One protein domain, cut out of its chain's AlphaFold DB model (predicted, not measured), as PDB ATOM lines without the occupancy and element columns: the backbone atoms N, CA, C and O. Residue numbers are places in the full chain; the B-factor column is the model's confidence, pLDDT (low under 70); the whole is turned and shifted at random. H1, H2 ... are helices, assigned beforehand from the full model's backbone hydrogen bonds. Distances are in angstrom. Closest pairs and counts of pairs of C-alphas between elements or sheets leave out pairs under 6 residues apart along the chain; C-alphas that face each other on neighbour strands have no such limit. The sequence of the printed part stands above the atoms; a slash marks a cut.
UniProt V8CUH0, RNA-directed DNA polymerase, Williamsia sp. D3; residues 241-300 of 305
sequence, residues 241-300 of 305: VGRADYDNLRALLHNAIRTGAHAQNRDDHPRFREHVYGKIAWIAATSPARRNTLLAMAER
ATOM      1  N   VAL A 241      27.629  40.932 -39.767       76.00
ATOM      2  CA  VAL A 241      29.084  40.915 -39.608       76.00
ATOM      3  C   VAL A 241      29.613  39.474 -39.681       76.00
ATOM      4  O   VAL A 241      28.991  38.530 -39.162       76.00
ATOM      5  N   GLY A 242      30.763  39.310 -40.338       80.19
ATOM      6  CA  GLY A 242      31.422  38.027 -40.529       80.19
ATOM      7  C   GLY A 242      31.599  37.262 -39.218       80.19
ATOM      8  O   GLY A 242      31.753  37.834 -38.139       80.19
ATOM      9  N   ARG A 243      31.555  35.927 -39.299       87.62
ATOM     10  CA  ARG A 243      31.781  35.080 -38.120       87.62
ATOM     11  C   ARG A 243      33.171  35.315 -37.521       87.62
ATOM     12  O   ARG A 243      33.268  35.417 -36.307       87.62
ATOM     13  N   ALA A 244      34.190  35.465 -38.365       89.75
ATOM     14  CA  ALA A 244      35.557  35.731 -37.931       89.75
ATOM     15  C   ALA A 244      35.663  37.019 -37.099       89.75
ATOM     16  O   ALA A 244      36.230  36.983 -36.018       89.75
ATOM     17  N   ASP A 245      35.054  38.126 -37.537       88.19
ATOM     18  CA  ASP A 245      35.102  39.396 -36.796       88.19
ATOM     19  C   ASP A 245      34.430  39.281 -35.423       88.19
ATOM     20  O   ASP A 245      34.941  39.784 -34.421       88.19
ATOM     21  N   TYR A 246      33.299  38.570 -35.361       92.69
ATOM     22  CA  TYR A 246      32.618  38.279 -34.101       92.69
ATOM     23  C   TYR A 246      33.453  37.389 -33.179       92.69
ATOM     24  O   TYR A 246      33.602  37.709 -32.000       92.69
ATOM     25  N   ASP A 247      34.005  36.296 -33.703       95.06
ATOM     26  CA  ASP A 247      34.798  35.342 -32.928       95.06
ATOM     27  C   ASP A 247      36.108  35.991 -32.439       95.06
ATOM     28  O   ASP A 247      36.476  35.813 -31.280       95.06
ATOM     29  N   ASN A 248      36.741  36.841 -33.255       95.25
ATOM     30  CA  ASN A 248      37.923  37.622 -32.883       95.25
ATOM     31  C   ASN A 248      37.623  38.620 -31.760       95.25
ATOM     32  O   ASN A 248      38.364  38.685 -30.780       95.25
ATOM     33  N   LEU A 249      36.526  39.380 -31.861       95.44
ATOM     34  CA  LEU A 249      36.148  40.322 -30.806       95.44
ATOM     35  C   LEU A 249      35.764  39.596 -29.514       95.44
ATOM     36  O   LEU A 249      36.135  40.019 -28.421       95.44
ATOM     37  N   ARG A 250      35.054  38.473 -29.634       97.19
ATOM     38  CA  ARG A 250      34.709  37.626 -28.495       97.19
ATOM     39  C   ARG A 250      35.961  37.066 -27.820       97.19
ATOM     40  O   ARG A 250      36.021  37.063 -26.594       97.19
ATOM     41  N   ALA A 251      36.947  36.614 -28.594       97.00
ATOM     42  CA  ALA A 251      38.227  36.137 -28.077       97.00
ATOM     43  C   ALA A 251      39.007  37.258 -27.374       97.00
ATOM     44  O   ALA A 251      39.502  37.044 -26.270       97.00
ATOM     45  N   LEU A 252      39.045  38.462 -27.960       96.94
ATOM     46  CA  LEU A 252      39.643  39.647 -27.339       96.94
ATOM     47  C   LEU A 252      39.008  39.934 -25.976       96.94
ATOM     48  O   LEU A 252      39.724  40.014 -24.983       96.94
ATOM     49  N   LEU A 253      37.676  40.020 -25.907       97.50
ATOM     50  CA  LEU A 253      36.962  40.278 -24.653       97.50
ATOM     51  C   LEU A 253      37.185  39.162 -23.630       97.50
ATOM     52  O   LEU A 253      37.422  39.426 -22.458       97.50
ATOM     53  N   HIS A 254      37.150  37.904 -24.067       97.56
ATOM     54  CA  HIS A 254      37.418  36.759 -23.204       97.56
ATOM     55  C   HIS A 254      38.823  36.808 -22.587       97.56
ATOM     56  O   HIS A 254      38.987  36.514 -21.404       97.56
ATOM     57  N   ASN A 255      39.829  37.179 -23.377       96.94
ATOM     58  CA  ASN A 255      41.194  37.310 -22.887       96.94
ATOM     59  C   ASN A 255      41.333  38.532 -21.975       96.94
ATOM     60  O   ASN A 255      41.931  38.410 -20.913       96.94
ATOM     61  N   ALA A 256      40.702  39.657 -22.320       96.56
ATOM     62  CA  ALA A 256      40.698  40.866 -21.500       96.56
ATOM     63  C   ALA A 256      40.072  40.630 -20.113       96.56
ATOM     64  O   ALA A 256      40.620  41.083 -19.116       96.56
ATOM     65  N   ILE A 257      39.006  39.825 -20.016       97.19
ATOM     66  CA  ILE A 257      38.430  39.395 -18.723       97.19
ATOM     67  C   ILE A 257      39.464  38.650 -17.857       97.19
ATOM     68  O   ILE A 257      39.395  38.697 -16.633       97.19
ATOM     69  N   ARG A 258      40.406  37.921 -18.470       95.31
ATOM     70  CA  ARG A 258      41.394  37.095 -17.754       95.31
ATOM     71  C   ARG A 258      42.683  37.842 -17.433       95.31
ATOM     72  O   ARG A 258      43.271  37.591 -16.388       95.31
ATOM     73  N   THR A 259      43.149  38.694 -18.343       95.00
ATOM     74  CA  THR A 259      44.480  39.314 -18.268       95.00
ATOM     75  C   THR A 259      44.455  40.813 -17.997       95.00
ATOM     76  O   THR A 259      45.523  41.368 -17.768       95.00
ATOM     77  N   GLY A 260      43.287  41.457 -18.055       93.38
ATOM     78  CA  GLY A 260      43.168  42.910 -18.175       93.38
ATOM     79  C   GLY A 260      43.082  43.359 -19.640       93.38
ATOM     80  O   GLY A 260      43.577  42.670 -20.546       93.38
ATOM     81  N   ALA A 261      42.416  44.490 -19.875       92.56
ATOM     82  CA  ALA A 261      42.290  45.142 -21.170       92.56
ATOM     83  C   ALA A 261      43.635  45.645 -21.714       92.56
ATOM     84  O   ALA A 261      43.880  45.486 -22.914       92.56
ATOM     85  N   HIS A 262      44.526  46.182 -20.872       91.94
ATOM     86  CA  HIS A 262      45.817  46.711 -21.336       91.94
ATOM     87  C   HIS A 262      46.689  45.620 -21.963       91.94
ATOM     88  O   HIS A 262      47.261  45.821 -23.032       91.94
ATOM     89  N   ALA A 263      46.698  44.418 -21.380       92.50
ATOM     90  CA  ALA A 263      47.419  43.267 -21.928       92.50
ATOM     91  C   ALA A 263      46.914  42.819 -23.319       92.50
ATOM     92  O   ALA A 263      47.621  42.115 -24.043       92.50
ATOM     93  N   GLN A 264      45.690  43.203 -23.703       94.81
ATOM     94  CA  GLN A 264      45.123  42.922 -25.026       94.81
ATOM     95  C   GLN A 264      45.272  44.093 -26.012       94.81
ATOM     96  O   GLN A 264      45.003  43.907 -27.202       94.81
ATOM     97  N   ASN A 265      45.737  45.265 -25.568       93.06
ATOM     98  CA  ASN A 265      45.970  46.434 -26.417       93.06
ATOM     99  C   ASN A 265      47.310  46.335 -27.171       93.06
ATOM    100  O   ASN A 265      48.240  47.101 -26.938       93.06
ATOM    101  N   ARG A 266      47.425  45.350 -28.066       89.38
ATOM    102  CA  ARG A 266      48.682  45.023 -28.769       89.38
ATOM    103  C   ARG A 266      49.163  46.108 -29.733       89.38
ATOM    104  O   ARG A 266      50.359  46.201 -29.971       89.38
ATOM    105  N   ASP A 267      48.232  46.896 -30.259       89.44
ATOM    106  CA  ASP A 267      48.498  47.964 -31.229       89.44
ATOM    107  C   ASP A 267      48.647  49.341 -30.551       89.44
ATOM    108  O   ASP A 267      48.626  50.361 -31.233       89.44
ATOM    109  N   ASP A 268      48.726  49.371 -29.214       90.00
ATOM    110  CA  ASP A 268      48.824  50.583 -28.389       90.00
ATOM    111  C   ASP A 268      47.775  51.656 -28.742       90.00
ATOM    112  O   ASP A 268      48.045  52.846 -28.901       90.00
ATOM    113  N   HIS A 269      46.522  51.222 -28.905       89.06
ATOM    114  CA  HIS A 269      45.436  52.117 -29.273       89.06
ATOM    115  C   HIS A 269      45.140  53.086 -28.109       89.06
ATOM    116  O   HIS A 269      44.747  52.624 -27.032       89.06
ATOM    117  N   PRO A 270      45.227  54.417 -28.300       87.62
ATOM    118  CA  PRO A 270      45.158  55.394 -27.203       87.62
ATOM    119  C   PRO A 270      43.785  55.450 -26.519       87.62
ATOM    120  O   PRO A 270      43.661  55.856 -25.370       87.62
ATOM    121  N   ARG A 271      42.735  55.034 -27.235       91.00
ATOM    122  CA  ARG A 271      41.349  54.921 -26.750       91.00
ATOM    123  C   ARG A 271      40.836  53.500 -26.948       91.00
ATOM    124  O   ARG A 271      39.972  53.243 -27.787       91.00
ATOM    125  N   PHE A 272      41.512  52.536 -26.320       92.50
ATOM    126  CA  PHE A 272      41.273  51.108 -26.559       92.50
ATOM    127  C   PHE A 272      39.859  50.678 -26.161       92.50
ATOM    128  O   PHE A 272      39.207  49.938 -26.898       92.50
ATOM    129  N   ARG A 273      39.350  51.186 -25.035       93.12
ATOM    130  CA  ARG A 273      37.989  50.898 -24.577       93.12
ATOM    131  C   ARG A 273      36.963  51.336 -25.618       93.12
ATOM    132  O   ARG A 273      36.164  50.522 -26.073       93.12
ATOM    133  N   GLU A 274      37.018  52.586 -26.055       92.62
ATOM    134  CA  GLU A 274      36.105  53.159 -27.044       92.62
ATOM    135  C   GLU A 274      36.205  52.444 -28.391       92.62
ATOM    136  O   GLU A 274      35.184  52.192 -29.027       92.62
ATOM    137  N   HIS A 275      37.411  52.043 -28.797       89.06
ATOM    138  CA  HIS A 275      37.623  51.213 -29.985       89.06
ATOM    139  C   HIS A 275      36.899  49.867 -29.887       89.06
ATOM    140  O   HIS A 275      36.183  49.471 -30.810       89.06
ATOM    141  N   VAL A 276      37.031  49.170 -28.755       92.25
ATOM    142  CA  VAL A 276      36.338  47.898 -28.523       92.25
ATOM    143  C   VAL A 276      34.820  48.100 -28.503       92.25
ATOM    144  O   VAL A 276      34.109  47.357 -29.179       92.25
ATOM    145  N   TYR A 277      34.310  49.132 -27.825       91.81
ATOM    146  CA  TYR A 277      32.878  49.457 -27.842       91.81
ATOM    147  C   TYR A 277      32.375  49.846 -29.240       91.81
ATOM    148  O   TYR A 277      31.269  49.455 -29.611       91.81
ATOM    149  N   GLY A 278      33.190  50.517 -30.057       86.06
ATOM    150  CA  GLY A 278      32.896  50.783 -31.466       86.06
ATOM    151  C   GLY A 278      32.745  49.493 -32.278       86.06
ATOM    152  O   GLY A 278      31.771  49.330 -33.014       86.06
ATOM    153  N   LYS A 279      33.639  48.515 -32.076       87.31
ATOM    154  CA  LYS A 279      33.519  47.178 -32.690       87.31
ATOM    155  C   LYS A 279      32.265  46.434 -32.221       87.31
ATOM    156  O   LYS A 279      31.603  45.781 -33.030       87.31
ATOM    157  N   ILE A 280      31.907  46.546 -30.938       87.44
ATOM    158  CA  ILE A 280      30.658  45.976 -30.409       87.44
ATOM    159  C   ILE A 280      29.451  46.637 -31.081       87.44
ATOM    160  O   ILE A 280      28.561  45.922 -31.535       87.44
ATOM    161  N   ALA A 281      29.428  47.970 -31.189       81.31
ATOM    162  CA  ALA A 281      28.352  48.723 -31.830       81.31
ATOM    163  C   ALA A 281      28.186  48.346 -33.312       81.31
ATOM    164  O   ALA A 281      27.064  48.122 -33.774       81.31
ATOM    165  N   TRP A 282      29.293  48.170 -34.036       78.06
ATOM    166  CA  TRP A 282      29.278  47.697 -35.420       78.06
ATOM    167  C   TRP A 282      28.635  46.308 -35.559       78.06
ATOM    168  O   TRP A 282      27.732  46.105 -36.370       78.06
ATOM    169  N   ILE A 283      29.022  45.344 -34.716       79.75
ATOM    170  CA  ILE A 283      28.393  44.012 -34.710       79.75
ATOM    171  C   ILE A 283      26.922  44.099 -34.295       79.75
ATOM    172  O   ILE A 283      26.065  43.412 -34.867       79.75
ATOM    173  N   ALA A 284      26.627  44.952 -33.317       77.69
ATOM    174  CA  ALA A 284      25.297  45.157 -32.771       77.69
ATOM    175  C   ALA A 284      24.296  45.666 -33.807       77.69
ATOM    176  O   ALA A 284      23.142  45.235 -33.766       77.69
ATOM    177  N   ALA A 285      24.745  46.485 -34.764       72.62
ATOM    178  CA  ALA A 285      23.925  46.976 -35.870       72.62
ATOM    179  C   ALA A 285      23.284  45.841 -36.692       72.62
ATOM    180  O   ALA A 285      22.236  46.032 -37.299       72.62
ATOM    181  N   THR A 286      23.872  44.637 -36.673       74.56
ATOM    182  CA  THR A 286      23.389  43.486 -37.458       74.56
ATOM    183  C   THR A 286      22.761  42.362 -36.630       74.56
ATOM    184  O   THR A 286      22.087  41.482 -37.171       74.56
ATOM    185  N   SER A 287      22.986  42.320 -35.310       80.38
ATOM    186  CA  SER A 287      22.510  41.211 -34.478       80.38
ATOM    187  C   SER A 287      22.322  41.597 -33.003       80.38
ATOM    188  O   SER A 287      23.302  41.648 -32.255       80.38
ATOM    189  N   PRO A 288      21.063  41.738 -32.534       84.12
ATOM    190  CA  PRO A 288      20.764  42.005 -31.125       84.12
ATOM    191  C   PRO A 288      21.272  40.913 -30.174       84.12
ATOM    192  O   PRO A 288      21.753  41.210 -29.086       84.12
ATOM    193  N   ALA A 289      21.223  39.645 -30.594       89.81
ATOM    194  CA  ALA A 289      21.732  38.534 -29.791       89.81
ATOM    195  C   ALA A 289      23.250  38.643 -29.563       89.81
ATOM    196  O   ALA A 289      23.704  38.603 -28.422       89.81
ATOM    197  N   ARG A 290      24.035  38.857 -30.635       89.88
ATOM    198  CA  ARG A 290      25.494  39.043 -30.526       89.88
ATOM    199  C   ARG A 290      25.846  40.294 -29.724       89.88
ATOM    200  O   ARG A 290      26.775  40.239 -28.928       89.88
ATOM    201  N   ARG A 291      25.087  41.386 -29.893       90.25
ATOM    202  CA  ARG A 291      25.222  42.607 -29.083       90.25
ATOM    203  C   ARG A 291      25.156  42.285 -27.597       90.25
ATOM    204  O   ARG A 291      26.080  42.622 -26.871       90.25
ATOM    205  N   ASN A 292      24.079  41.632 -27.164       93.69
ATOM    206  CA  ASN A 292      23.846  41.365 -25.749       93.69
ATOM    207  C   ASN A 292      24.962  40.484 -25.164       93.69
ATOM    208  O   ASN A 292      25.453  40.763 -24.077       93.69
ATOM    209  N   THR A 293      25.423  39.472 -25.908       96.06
ATOM    210  CA  THR A 293      26.565  38.644 -25.490       96.06
ATOM    211  C   THR A 293      27.849  39.461 -25.328       96.06
ATOM    212  O   THR A 293      28.535  39.316 -24.323       96.06
ATOM    213  N   LEU A 294      28.186  40.313 -26.300       96.19
ATOM    214  CA  LEU A 294      29.425  41.094 -26.272       96.19
ATOM    215  C   LEU A 294      29.401  42.187 -25.198       96.19
ATOM    216  O   LEU A 294      30.408  42.374 -24.525       96.19
ATOM    217  N   LEU A 295      28.267  42.869 -25.006       95.44
ATOM    218  CA  LEU A 295      28.112  43.870 -23.945       95.44
ATOM    219  C   LEU A 295      28.254  43.235 -22.558       95.44
ATOM    220  O   LEU A 295      29.051  43.717 -21.762       95.44
ATOM    221  N   ALA A 296      27.603  42.093 -22.317       97.00
ATOM    222  CA  ALA A 296      27.739  41.365 -21.054       97.00
ATOM    223  C   ALA A 296      29.179  40.879 -20.794       97.00
ATOM    224  O   ALA A 296      29.610  40.755 -19.650       97.00
ATOM    225  N   MET A 297      29.950  40.582 -21.847       97.81
ATOM    226  CA  MET A 297      31.380  40.291 -21.706       97.81
ATOM    227  C   MET A 297      32.185  41.557 -21.396       97.81
ATOM    228  O   MET A 297      33.033  41.518 -20.512       97.81
ATOM    229  N   ALA A 298      31.914  42.666 -22.084       95.88
ATOM    230  CA  ALA A 298      32.602  43.942 -21.891       95.88
ATOM    231  C   ALA A 298      32.386  44.544 -20.491       95.88
ATOM    232  O   ALA A 298      33.300  45.160 -19.953       95.88
ATOM    233  N   GLU A 299      31.220  44.323 -19.879       96.19
ATOM    234  CA  GLU A 299      30.923  44.709 -18.487       96.19
ATOM    235  C   GLU A 299      31.805  43.991 -17.458       96.19
ATOM    236  O   GLU A 299      32.015  44.494 -16.359       96.19
ATOM    237  N   ARG A 300      32.331  42.813 -17.806       96.62
ATOM    238  CA  ARG A 300      33.187  41.997 -16.933       96.62
ATOM    239  C   ARG A 300      34.679  42.248 -17.147       96.62
ATOM    240  O   ARG A 300      35.489  41.621 -16.470       96.62
TER     241      ARG A 300
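This is residues 241 to 300 of the 305 residues of the protein "RNA-directed DNA polymerase" of Williamsia sp. D3 (UniProt V8CUH0). Three helices stand in an up-and-down bundle, each running against the one before it, with H1, the longest, crossing H2 at a steeper tilt than H3 does. A long link from H1 to H2 bulges at one end of the bundle, where residues 266 to 271 stick out. The printed part has 60 residues with three named helices, H1, H2 and H3 along the chain, and no named strand; the class is all helix. It is compact, with a radius of gyration of the C-alphas of 10.9 A and spans of 28 by 20 by 19 A.

H1, residues 243 to 259, begins with C-alpha 243 at (31.781, 35.080, -38.120) and is 23.9 A long. H2, residues 272 to 284, is 18.1 A long. H3, residues 288 to 298, is 15.1 A long and ends with C-alpha 298 at (32.602, 43.942, -21.891).

H1 and H2, a helical hairpin, touch through residues 246 to 249 of H1, closest at the C-alphas of Tyr 246 and Ile 283, 7.1 A apart; they run opposite ways at 37 degrees, only just a steep tilt. H2 and H3, also a hairpin, touch through residues 280 to 284 of H2, closest at C-alphas 284 and 291, 4.5 A, at a shallow tilt of 18 degrees, opposite ways. H1 touches H3 with residues 250 to 257, closest at C-alphas 253 and 297, 6.3 A, the same way at a shallow tilt of 23 degrees. Every O i to N i+4 pair is within hydrogen-bond range in H2 and H3, and 12 of 13 in H1.

The C-alphas farthest apart, those of Asp 268 and Ala 289, are 29.7 A apart. The printed part has no cut. The link H1 to H2 is long, 12 residues; H2 to H3 is tight. Mean pLDDT of the printed part is 90.6, and no printed residue is under 70.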